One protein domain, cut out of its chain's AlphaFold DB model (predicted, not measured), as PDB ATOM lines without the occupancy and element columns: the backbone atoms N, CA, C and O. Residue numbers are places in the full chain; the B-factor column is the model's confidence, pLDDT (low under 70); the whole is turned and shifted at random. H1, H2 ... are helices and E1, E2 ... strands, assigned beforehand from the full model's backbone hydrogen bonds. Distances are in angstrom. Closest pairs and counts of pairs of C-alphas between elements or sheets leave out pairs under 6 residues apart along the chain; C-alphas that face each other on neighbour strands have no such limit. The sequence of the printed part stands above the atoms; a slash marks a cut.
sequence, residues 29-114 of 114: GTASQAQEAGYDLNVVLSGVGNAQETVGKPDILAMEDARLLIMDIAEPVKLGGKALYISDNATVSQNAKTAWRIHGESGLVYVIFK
ATOM      1  N   GLY A  29     256.540 190.834 163.381       97.69
ATOM      2  CA  GLY A  29     255.520 190.280 162.477       97.69
ATOM      3  C   GLY A  29     254.816 191.357 161.664       97.69
ATOM      4  O   GLY A  29     255.376 192.434 161.470       97.69
ATOM      5  N   THR A  30     253.629 191.063 161.150       98.12
ATOM      6  CA  THR A  30     252.694 192.066 160.613       98.12
ATOM      7  C   THR A  30     251.799 192.612 161.730       98.12
ATOM      8  O   THR A  30     251.719 192.032 162.816       98.12
ATOM      9  N   ALA A  31     251.083 193.709 161.470       98.06
ATOM     10  CA  ALA A  31     250.098 194.235 162.416       98.06
ATOM     11  C   ALA A  31     248.964 193.227 162.707       98.06
ATOM     12  O   ALA A  31     248.567 193.075 163.859       98.06
ATOM     13  N   SER A  32     248.504 192.471 161.698       97.50
ATOM     14  CA  SER A  32     247.506 191.401 161.892       97.50
ATOM     15  C   SER A  32     248.012 190.318 162.844       97.50
ATOM     16  O   SER A  32     247.328 189.966 163.799       97.50
ATOM     17  N   GLN A  33     249.248 189.848 162.641       97.94
ATOM     18  CA  GLN A  33     249.868 188.843 163.511       97.94
ATOM     19  C   GLN A  33     250.029 189.350 164.950       97.94
ATOM     20  O   GLN A  33     249.827 188.591 165.891       97.94
ATOM     21  N   ALA A  34     250.358 190.633 165.140       98.19
ATOM     22  CA  ALA A  34     250.445 191.220 166.477       98.19
ATOM     23  C   ALA A  34     249.079 191.247 167.177       98.19
ATOM     24  O   ALA A  34     248.977 190.936 168.364       98.19
ATOM     25  N   GLN A  35     248.019 191.582 166.438       97.31
ATOM     26  CA  GLN A  35     246.660 191.575 166.968       97.31
ATOM     27  C   GLN A  35     246.201 190.155 167.333       97.31
ATOM     28  O   GLN A  35     245.608 189.963 168.393       97.31
ATOM     29  N   GLU A  36     246.496 189.165 166.490       97.62
ATOM     30  CA  GLU A  36     246.225 187.745 166.761       97.62
ATOM     31  C   GLU A  36     246.996 187.234 167.987       97.62
ATOM     32  O   GLU A  36     246.456 186.455 168.772       97.62
ATOM     33  N   ALA A  37     248.222 187.724 168.194       96.75
ATOM     34  CA  ALA A  37     249.034 187.441 169.377       96.75
ATOM     35  C   ALA A  37     248.567 188.185 170.647       96.75
ATOM     36  O   ALA A  37     249.101 187.943 171.728       96.75
ATOM     37  N   GLY A  38     247.563 189.066 170.542       97.62
ATOM     38  CA  GLY A  38     246.946 189.751 171.680       97.62
ATOM     39  C   GLY A  38     247.573 191.095 172.059       97.62
ATOM     40  O   GLY A  38     247.232 191.633 173.113       97.62
ATOM     41  N   TYR A  39     248.455 191.664 171.232       98.19
ATOM     42  CA  TYR A  39     249.011 192.995 171.487       98.19
ATOM     43  C   TYR A  39     247.975 194.100 171.246       98.19
ATOM     44  O   TYR A  39     247.214 194.072 170.272       98.19
ATOM     45  N   ASP A  40     247.974 195.116 172.114       97.62
ATOM     46  CA  ASP A  40     247.119 196.288 171.941       97.62
ATOM     47  C   ASP A  40     247.723 197.259 170.922       97.62
ATOM     48  O   ASP A  40     248.725 197.922 171.170       97.62
ATOM     49  N   LEU A  41     247.078 197.356 169.760       98.06
ATOM     50  CA  LEU A  41     247.455 198.293 168.702       98.06
ATOM     51  C   LEU A  41     246.720 199.634 168.795       98.06
ATOM     52  O   LEU A  41     246.821 200.437 167.868       98.06
ATOM     53  N   ASN A  42     245.960 199.898 169.864       97.75
ATOM     54  CA  ASN A  42     245.356 201.205 170.125       97.75
ATOM     55  C   ASN A  42     246.401 202.225 170.615       97.75
ATOM     56  O   ASN A  42     246.279 202.823 171.682       97.75
ATOM     57  N   VAL A  43     247.441 202.398 169.806       97.75
ATOM     58  CA  VAL A  43     248.570 203.298 170.014       97.75
ATOM     59  C   VAL A  43     248.589 204.352 168.915       97.75
ATOM     60  O   VAL A  43     248.039 204.155 167.828       97.75
ATOM     61  N   VAL A  44     249.239 205.474 169.207       98.25
ATOM     62  CA  VAL A  44     249.579 206.494 168.215       98.25
ATOM     63  C   VAL A  44     251.082 206.427 168.009       98.25
ATOM     64  O   VAL A  44     251.836 206.459 168.980       98.25
ATOM     65  N   LEU A  45     251.509 206.295 166.756       98.69
ATOM     66  CA  LEU A  45     252.925 206.281 166.398       98.69
ATOM     67  C   LEU A  45     253.259 207.531 165.594       98.69
ATOM     68  O   LEU A  45     252.473 207.953 164.746       98.69
ATOM     69  N   SER A  46     254.440 208.081 165.840       98.69
ATOM     70  CA  SER A  46     254.949 209.279 165.174       98.69
ATOM     71  C   SER A  46     255.950 208.910 164.082       98.69
ATOM     72  O   SER A  46     256.758 207.991 164.244       98.69
ATOM     73  N   GLY A  47     255.908 209.626 162.960       98.50
ATOM     74  CA  GLY A  47     256.784 209.408 161.816       98.50
ATOM     75  C   GLY A  47     258.240 209.755 162.126       98.50
ATOM     76  O   GLY A  47     258.551 210.839 162.614       98.50
ATOM     77  N   VAL A  48     259.163 208.860 161.769       98.00
ATOM     78  CA  VAL A  48     260.612 209.054 161.969       98.00
ATOM     79  C   VAL A  48     261.143 210.235 161.146       98.00
ATOM     80  O   VAL A  48     262.040 210.948 161.588       98.00
ATOM     81  N   GLY A  49     260.600 210.454 159.942       95.12
ATOM     82  CA  GLY A  49     260.979 211.578 159.077       95.12
ATOM     83  C   GLY A  49     260.258 212.890 159.400       95.12
ATOM     84  O   GLY A  49     260.754 213.962 159.057       95.12
ATOM     85  N   ASN A  50     259.096 212.809 160.048       96.31
ATOM     86  CA  ASN A  50     258.268 213.949 160.416       96.31
ATOM     87  C   ASN A  50     257.380 213.577 161.612       96.31
ATOM     88  O   ASN A  50     256.374 212.898 161.446       96.31
ATOM     89  N   ALA A  51     257.712 214.081 162.801       94.00
ATOM     90  CA  ALA A  51     256.975 213.767 164.027       94.00
ATOM     91  C   ALA A  51     255.532 214.310 164.056       94.00
ATOM     92  O   ALA A  51     254.761 213.935 164.931       94.00
ATOM     93  N   GLN A  52     255.155 215.202 163.130       96.31
ATOM     94  CA  GLN A  52     253.764 215.656 162.984       96.31
ATOM     95  C   GLN A  52     252.905 214.674 162.180       96.31
ATOM     96  O   GLN A  52     251.682 214.776 162.188       96.31
ATOM     97  N   GLU A  53     253.534 213.747 161.458       97.75
ATOM     98  CA  GLU A  53     252.841 212.663 160.780       97.75
ATOM     99  C   GLU A  53     252.603 211.543 161.789       97.75
ATOM    100  O   GLU A  53     253.556 210.954 162.302       97.75
ATOM    101  N   THR A  54     251.340 211.263 162.089       98.38
ATOM    102  CA  THR A  54     250.969 210.224 163.046       98.38
ATOM    103  C   THR A  54     250.079 209.179 162.403       98.38
ATOM    104  O   THR A  54     249.332 209.464 161.467       98.38
ATOM    105  N   VAL A  55     250.173 207.956 162.916       98.50
ATOM    106  CA  VAL A  55     249.351 206.821 162.491       98.50
ATOM    107  C   VAL A  55     248.704 206.180 163.709       98.50
ATOM    108  O   VAL A  55     249.344 206.021 164.752       98.50
ATOM    109  N   GLY A  56     247.422 205.839 163.584       98.25
ATOM    110  CA  GLY A  56     246.668 205.126 164.614       98.25
ATOM    111  C   GLY A  56     246.359 203.692 164.199       98.25
ATOM    112  O   GLY A  56     246.675 203.266 163.090       98.25
ATOM    113  N   LYS A  57     245.670 202.942 165.065       98.06
ATOM    114  CA  LYS A  57     245.284 201.540 164.814       98.06
ATOM    115  C   LYS A  57     244.775 201.241 163.387       98.06
ATOM    116  O   LYS A  57     245.233 200.246 162.828       98.06
ATOM    117  N   PRO A  58     243.859 202.031 162.781       98.06
ATOM    118  CA  PRO A  58     243.379 201.748 161.427       98.06
ATOM    119  C   PRO A  58     244.496 201.803 160.379       98.06
ATOM    120  O   PRO A  58     244.578 200.920 159.532       98.06
ATOM    121  N   ASP A  59     245.379 202.797 160.478       98.19
ATOM    122  CA  ASP A  59     246.510 202.971 159.568       98.19
ATOM    123  C   ASP A  59     247.543 201.858 159.772       98.19
ATOM    124  O   ASP A  59     248.000 201.254 158.808       98.19
ATOM    125  N   ILE A  60     247.853 201.530 161.034       98.19
ATOM    126  CA  ILE A  60     248.781 200.451 161.403       98.19
ATOM    127  C   ILE A  60     248.316 199.116 160.804       98.19
ATOM    128  O   ILE A  60     249.125 198.378 160.244       98.19
ATOM    129  N   LEU A  61     247.015 198.811 160.888       97.38
ATOM    130  CA  LEU A  61     246.434 197.591 160.320       97.38
ATOM    131  C   LEU A  61     246.395 197.599 158.785       97.38
ATOM    132  O   LEU A  61     246.480 196.535 158.181       97.38
ATOM    133  N   ALA A  62     246.285 198.772 158.156       97.56
ATOM    134  CA  ALA A  62     246.256 198.908 156.700       97.56
ATOM    135  C   ALA A  62     247.646 198.788 156.036       97.56
ATOM    136  O   ALA A  62     247.730 198.604 154.821       97.56
ATOM    137  N   MET A  63     248.741 198.880 156.800       96.06
ATOM    138  CA  MET A  63     250.117 198.754 156.291       96.06
ATOM    139  C   MET A  63     250.558 197.290 156.131       96.06
ATOM    140  O   MET A  63     251.480 196.823 156.802       96.06
ATOM    141  N   GLU A  64     249.920 196.555 155.221       92.19
ATOM    142  CA  GLU A  64     250.180 195.120 154.998       92.19
ATOM    143  C   GLU A  64     251.611 194.805 154.525       92.19
ATOM    144  O   GLU A  64     252.132 193.717 154.773       92.19
ATOM    145  N   ASP A  65     252.268 195.756 153.860       94.12
ATOM    146  CA  ASP A  65     253.637 195.632 153.352       94.12
ATOM    147  C   ASP A  65     254.706 196.086 154.366       94.12
ATOM    148  O   ASP A  65     255.895 196.123 154.041       94.12
ATOM    149  N   ALA A  66     254.302 196.451 155.586       97.62
ATOM    150  CA  ALA A  66     255.201 196.821 156.671       97.62
ATOM    151  C   ALA A  66     255.360 195.700 157.704       97.62
ATOM    152  O   ALA A  66     254.493 194.847 157.902       97.62
ATOM    153  N   ARG A  67     256.487 195.729 158.415       98.44
ATOM    154  CA  ARG A  67     256.718 194.905 159.603       98.44
ATOM    155  C   ARG A  67     256.543 195.742 160.861       98.44
ATOM    156  O   ARG A  67     256.836 196.934 160.863       98.44
ATOM    157  N   LEU A  68     256.103 195.089 161.927       98.62
ATOM    158  CA  LEU A  68     255.925 195.652 163.255       98.62
ATOM    159  C   LEU A  68     256.843 194.920 164.237       98.62
ATOM    160  O   LEU A  68     256.772 193.695 164.361       98.62
ATOM    161  N   LEU A  69     257.703 195.680 164.910       98.69
ATOM    162  CA  LEU A  69     258.449 195.261 166.093       98.69
ATOM    163  C   LEU A  69     257.684 195.735 167.332       98.69
ATOM    164  O   LEU A  69     257.345 196.917 167.418       98.69
ATOM    165  N   ILE A  70     257.453 194.825 168.279       98.69
ATOM    166  CA  ILE A  70     256.947 195.135 169.621       98.69
ATOM    167  C   ILE A  70     257.931 194.556 170.627       98.69
ATOM    168  O   ILE A  70     258.237 193.366 170.552       98.69
ATOM    169  N   MET A  71     258.445 195.371 171.546       97.88
ATOM    170  CA  MET A  71     259.452 194.902 172.498       97.88
ATOM    171  C   MET A  71     259.332 195.516 173.891       97.88
ATOM    172  O   MET A  71     258.939 196.678 174.034       97.88
ATOM    173  N   ASP A  72     259.737 194.739 174.894       96.56
ATOM    174  CA  ASP A  72     259.986 195.184 176.267       96.56
ATOM    175  C   ASP A  72     261.440 194.962 176.693       96.56
ATOM    176  O   ASP A  72     261.710 194.461 177.770       96.56
ATOM    177  N   ILE A  73     262.394 195.318 175.829       94.25
ATOM    178  CA  ILE A  73     263.824 195.153 176.114       94.25
ATOM    179  C   ILE A  73     264.556 196.497 176.070       94.25
ATOM    180  O   ILE A  73     264.118 197.442 175.402       94.25
ATOM    181  N   ALA A  74     265.668 196.600 176.799       89.00
ATOM    182  CA  ALA A  74     266.476 197.822 176.861       89.00
ATOM    183  C   ALA A  74     267.542 197.876 175.752       89.00
ATOM    184  O   ALA A  74     268.055 198.949 175.419       89.00
ATOM    185  N   GLU A  75     267.885 196.722 175.186       92.56
ATOM    186  CA  GLU A  75     268.941 196.562 174.203       92.56
ATOM    187  C   GLU A  75     268.554 197.173 172.846       92.56
ATOM    188  O   GLU A  75     267.417 197.035 172.387       92.56
ATOM    189  N   PRO A  76     269.502 197.814 172.136       96.69
ATOM    190  CA  PRO A  76     269.260 198.274 170.778       96.69
ATOM    191  C   PRO A  76     269.026 197.127 169.795       96.69
ATOM    192  O   PRO A  76     269.838 196.210 169.668       96.69
ATOM    193  N   VAL A  77     267.959 197.241 169.009       97.69
ATOM    194  CA  VAL A  77     267.540 196.237 168.030       97.69
ATOM    195  C   VAL A  77     267.843 196.722 166.628       97.69
ATOM    196  O   VAL A  77     267.330 197.748 166.179       97.69
ATOM    197  N   LYS A  78     268.660 195.960 165.901       97.94
ATOM    198  CA  LYS A  78     268.891 196.189 164.474       97.94
ATOM    199  C   LYS A  78     267.714 195.640 163.667       97.94
ATOM    200  O   LYS A  78     267.430 194.447 163.702       97.94
ATOM    201  N   LEU A  79     267.066 196.512 162.908       98.12
ATOM    202  CA  LEU A  79     265.909 196.193 162.083       98.12
ATOM    203  C   LEU A  79     266.333 195.546 160.758       98.12
ATOM    204  O   LEU A  79     267.398 195.836 160.206       98.12
ATOM    205  N   GLY A  80     265.445 194.715 160.206       95.94
ATOM    206  CA  GLY A  80     265.575 194.175 158.845       95.94
ATOM    207  C   GLY A  80     265.338 195.209 157.734       95.94
ATOM    208  O   GLY A  80     265.539 194.898 156.566       95.94
ATOM    209  N   GLY A  81     264.949 196.431 158.105       97.31
ATOM    210  CA  GLY A  81     264.613 197.545 157.221       97.31
ATOM    211  C   GLY A  81     264.894 198.896 157.885       97.31
ATOM    212  O   GLY A  81     265.711 198.989 158.805       97.31
ATOM    213  N   LYS A  82     264.236 199.957 157.421       98.31
ATOM    214  CA  LYS A  82     264.223 201.281 158.049       98.31
ATOM    215  C   LYS A  82     262.926 201.495 158.820       98.31
ATOM    216  O   LYS A  82     261.845 201.239 158.295       98.31
ATOM    217  N   ALA A  83     263.042 202.016 160.036       98.75
ATOM    218  CA  ALA A  83     261.909 202.490 160.817       98.75
ATOM    219  C   ALA A  83     261.193 203.638 160.089       98.75
ATOM    220  O   ALA A  83     261.834 204.561 159.578       98.75
ATOM    221  N   LEU A  84     259.866 203.558 160.062       98.50
ATOM    222  CA  LEU A  84     258.952 204.531 159.471       98.50
ATOM    223  C   LEU A  84     258.198 205.292 160.560       98.50
ATOM    224  O   LEU A  84     258.169 206.518 160.520       98.50
ATOM    225  N   TYR A  85     257.659 204.571 161.549       98.81
ATOM    226  CA  TYR A  85     256.932 205.134 162.688       98.81
ATOM    227  C   TYR A  85     257.372 204.467 163.987       98.81
ATOM    228  O   TYR A  85     257.717 203.281 163.988       98.81
ATOM    229  N   ILE A  86     257.345 205.225 165.079       98.75
ATOM    230  CA  ILE A  86     257.751 204.777 166.413       98.75
ATOM    231  C   ILE A  86     256.775 205.264 167.485       98.75
ATOM    232  O   ILE A  86     256.136 206.300 167.316       98.75
ATOM    233  N   SER A  87     256.670 204.523 168.586       98.56
ATOM    234  CA  SER A  87     255.982 204.982 169.796       98.56
ATOM    235  C   SER A  87     256.798 206.046 170.537       98.56
ATOM    236  O   SER A  87     258.014 206.135 170.377       98.56
ATOM    237  N   ASP A  88     256.136 206.825 171.393       97.56
ATOM    238  CA  ASP A  88     256.750 207.968 172.089       97.56
ATOM    239  C   ASP A  88     257.899 207.582 173.039       97.56
ATOM    240  O   ASP A  88     258.797 208.381 173.291       97.56
ATOM    241  N   ASN A  89     257.907 206.342 173.536       97.88
ATOM    242  CA  ASN A  89     258.963 205.789 174.390       97.88
ATOM    243  C   ASN A  89     260.149 205.195 173.607       97.88
ATOM    244  O   ASN A  89     261.025 204.549 174.194       97.88
ATOM    245  N   ALA A  90     260.191 205.377 172.287       97.94
ATOM    246  CA  ALA A  90     261.201 204.803 171.415       97.94
ATOM    247  C   ALA A  90     262.006 205.878 170.684       97.94
ATOM    248  O   ALA A  90     261.569 207.003 170.455       97.94
ATOM    249  N   THR A  91     263.215 205.510 170.279       97.69
ATOM    250  CA  THR A  91     264.043 206.324 169.392       97.69
ATOM    251  C   THR A  91     264.811 205.431 168.424       97.69
ATOM    252  O   THR A  91     264.844 204.204 168.569       97.69
ATOM    253  N   VAL A  92     265.406 206.040 167.399       98.44
ATOM    254  CA  VAL A  92     266.122 205.329 166.342       98.44
ATOM    255  C   VAL A  92     267.460 205.978 166.029       98.44
ATOM    256  O   VAL A  92     267.673 207.177 166.188       98.44
ATOM    257  N   SER A  93     268.377 205.165 165.513       98.31
ATOM    258  CA  SER A  93     269.644 205.631 164.941       98.31
ATOM    259  C   SER A  93     269.419 206.621 163.794       98.31
ATOM    260  O   SER A  93     268.397 206.568 163.115       98.31
ATOM    261  N   GLN A  94     270.423 207.448 163.492       97.31
ATOM    262  CA  GLN A  94     270.367 208.458 162.423       97.31
ATOM    263  C   GLN A  94     269.960 207.897 161.044       97.31
ATOM    264  O   GLN A  94     269.364 208.604 160.238       97.31
ATOM    265  N   ASN A  95     270.275 206.631 160.750       97.44
ATOM    266  CA  ASN A  95     269.909 205.973 159.490       97.44
ATOM    267  C   ASN A  95     268.600 205.159 159.569       97.44
ATOM    268  O   ASN A  95     268.270 204.458 158.607       97.44
ATOM    269  N   ALA A  96     267.895 205.248 160.700       98.25
ATOM    270  CA  ALA A  96     266.655 204.558 161.037       98.25
ATOM    271  C   ALA A  96     266.727 203.018 161.009       98.25
ATOM    272  O   ALA A  96     265.694 202.369 160.888       98.25
ATOM    273  N   LYS A  97     267.916 202.404 161.105       98.56
ATOM    274  CA  LYS A  97     268.070 200.933 161.039       98.56
ATOM    275  C   LYS A  97     268.221 200.239 162.389       98.56
ATOM    276  O   LYS A  97     268.229 199.014 162.440       98.56
ATOM    277  N   THR A  98     268.354 201.000 163.462       98.56
ATOM    278  CA  THR A  98     268.397 200.486 164.830       98.56
ATOM    279  C   THR A  98     267.395 201.261 165.668       98.56
ATOM    280  O   THR A  98     267.381 202.489 165.572       98.56
ATOM    281  N   ALA A  99     266.593 200.562 166.467       98.31
ATOM    282  CA  ALA A  99     265.628 201.140 167.398       98.31
ATOM    283  C   ALA A  99     265.943 200.715 168.836       98.31
ATOM    284  O   ALA A  99     266.460 199.621 169.054       98.31
ATOM    285  N   TRP A 100     265.653 201.573 169.809       97.94
ATOM    286  CA  TRP A 100     265.772 201.257 171.234       97.94
ATOM    287  C   TRP A 100     264.767 202.066 172.046       97.94
ATOM    288  O   TRP A 100     264.282 203.113 171.602       97.94
ATOM    289  N   ARG A 101     264.463 201.579 173.250       97.88
ATOM    290  CA  ARG A 101     263.687 202.330 174.235       97.88
ATOM    291  C   ARG A 101     264.489 203.529 174.736       97.88
ATOM    292  O   ARG A 101     265.682 203.413 175.018       97.88
ATOM    293  N   ILE A 102     263.838 204.675 174.890       96.88
ATOM    294  CA  ILE A 102     264.442 205.850 175.527       96.88
ATOM    295  C   ILE A 102     264.744 205.531 177.000       96.88
ATOM    296  O   ILE A 102     263.921 204.970 177.717       96.88
ATOM    297  N   HIS A 103     265.941 205.883 177.470       94.00
ATOM    298  CA  HIS A 103     266.341 205.611 178.849       94.00
ATOM    299  C   HIS A 103     265.398 206.290 179.858       94.00
ATOM    300  O   HIS A 103     265.174 207.494 179.778       94.00
ATOM    301  N   GLY A 104     264.894 205.520 180.828       92.50
ATOM    302  CA  GLY A 104     263.965 205.996 181.859       92.50
ATOM    303  C   GLY A 104     262.483 205.885 181.488       92.50
ATOM    304  O   GLY A 104     261.642 205.989 182.378       92.50
ATOM    305  N   GLU A 105     262.159 205.619 180.221       94.81
ATOM    306  CA  GLU A 105     260.797 205.288 179.801       94.81
ATOM    307  C   GLU A 105     260.464 203.819 180.105       94.81
ATOM    308  O   GLU A 105     261.349 202.985 180.317       94.81
ATOM    309  N   SER A 106     259.172 203.486 180.117       92.69
ATOM    310  CA  SER A 106     258.680 202.118 180.329       92.69
ATOM    311  C   SER A 106     257.551 201.768 179.352       92.69
ATOM    312  O   SER A 106     257.151 202.588 178.522       92.69
ATOM    313  N   GLY A 107     257.057 200.532 179.426       94.81
ATOM    314  CA  GLY A 107     255.996 200.031 178.556       94.81
ATOM    315  C   GLY A 107     256.489 199.595 177.177       94.81
ATOM    316  O   GLY A 107     257.627 199.845 176.781       94.81
ATOM    317  N   LEU A 108     255.619 198.916 176.433       97.94
ATOM    318  CA  LEU A 108     255.966 198.333 175.138       97.94
ATOM    319  C   LEU A 108     256.410 199.407 174.139       97.94
ATOM    320  O   LEU A 108     255.774 200.453 174.000       97.94
ATOM    321  N   VAL A 109     257.512 199.134 173.450       98.50
ATOM    322  CA  VAL A 109     257.969 199.916 172.301       98.50
ATOM    323  C   VAL A 109     257.350 199.330 171.042       98.50
ATOM    324  O   VAL A 109     257.396 198.117 170.856       98.50
ATOM    325  N   TYR A 110     256.838 200.191 170.164       98.81
ATOM    326  CA  TYR A 110     256.282 199.826 168.865       98.81
ATOM    327  C   TYR A 110     257.079 200.512 167.759       98.81
ATOM    328  O   TYR A 110     257.300 201.723 167.804       98.81
ATOM    329  N   VAL A 111     257.497 199.748 166.748       98.81
ATOM    330  CA  VAL A 111     258.225 200.276 165.586       98.81
ATOM    331  C   VAL A 111     257.691 199.647 164.307       98.81
ATOM    332  O   VAL A 111     257.783 198.433 164.125       98.81
ATOM    333  N   ILE A 112     257.191 200.473 163.390       98.75
ATOM    334  CA  ILE A 112     256.840 200.057 162.025       98.75
ATOM    335  C   ILE A 112     258.058 200.254 161.129       98.75
ATOM    336  O   ILE A 112     258.662 201.326 161.154       98.75
ATOM    337  N   PHE A 113     258.422 199.257 160.319       98.69
ATOM    338  CA  PHE A 113     259.600 199.319 159.450       98.69
ATOM    339  C   PHE A 113     259.431 198.582 158.111       98.69
ATOM    340  O   PHE A 113     258.599 197.679 157.991       98.69
ATOM    341  N   LYS A 114     260.242 198.974 157.116       96.50
ATOM    342  CA  LYS A 114     260.340 198.367 155.772       96.50
ATOM    343  C   LYS A 114     261.777 198.290 155.274       96.50
ATOM    344  O   LYS A 114     262.518 199.285 155.442       96.50
TER     345      LYS A 114
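What this domain is: This is residues 29 to 114 of the 114 residues of an uncharacterized protein of Lachnospiraceae bacterium (UniProt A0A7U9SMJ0). A small twisted sheet of four strands, E1, E3, E6 and E2, stands in the middle, with the short helices H1 and H2 grazing it on one side and the hairpin of E4 and E5 packed on the other. Much of the rest is loop, and short pairings tie two of these stretches to E1 and E5. The 86 printed residues hold H1, E1, H2, E2, E3, E4, E5 and E6 in that order along the chain. The main sheet has the order E1, E3, E6, E2 and is antiparallel, and so is the pair E4 and E5; the class is mixed, helices and strands, with 36 residues in named elements, under half. The whole is compact and rounded, with a radius of gyration of the C-alphas of 11.7 A and spans of 28 by 24 by 24 A.

How they stand to each other: H1, residues 31 to 36, only grazes the main sheet, with its residues 31 to 34. It only just touches H2, residues 57 to 62, with 3 pairs of C-alphas within 8 A, the closest those of Ala 31 and Leu 61 at 5.4 A. They run opposite ways at a steep tilt of 68 degrees, only just short of about perpendicular. H2 only grazes the sheet, with its residues 57 to 60. In both helices every O i to N i+4 pair is within hydrogen-bond range. E1, residues 45 to 47, is an edge strand, antiparallel to E3, residues 83 to 86, at 137 degrees; N 46 and O 86 are within hydrogen-bond range at 2.9 A. Residues 45 to 46 also pair with residues 54 to 55. The other edge strand, E2, residues 67 to 71, is antiparallel to E6, residues 109 to 113, at 162 degrees, with N 69 and O 111 2.9 A apart. E3 and E6 are antiparallel at 153 degrees, with N 84 and O 112 2.8 A apart. E4, residues 90 to 92, and E5, residues 98 to 101, form a hairpin at 156 degrees, with N 91 and O 100 2.9 A apart. The closest C-alphas of E4 and E6 are those of Ala 90 and Val 109, 5.9 A apart. Residues 77 to 78 pair antiparallel with residues 98 to 99 of E5.

Where its parts are: H1 begins at C-alpha 31, (250.098, 194.235, 162.416), and measures 8.7 A; H2 measures 8.6 A. E1 is 6.8 A long, E2 13.2 A, E3 7.3 A, E4 7.1 A, E5 10.7 A and E6 13.0 A. E2 begins at C-alpha 67, (256.718, 194.905, 159.603). E6 ends at C-alpha 113, (259.600, 199.319, 159.450).

The domain as a whole: The two C-alphas farthest apart are those of Glu 36 and Gln 94, 32.1 A. The printed part has no cut, and the link from E2 to E3, 11 residues, is long. The mean pLDDT of the printed part is 97.3, and no printed residue is under 70.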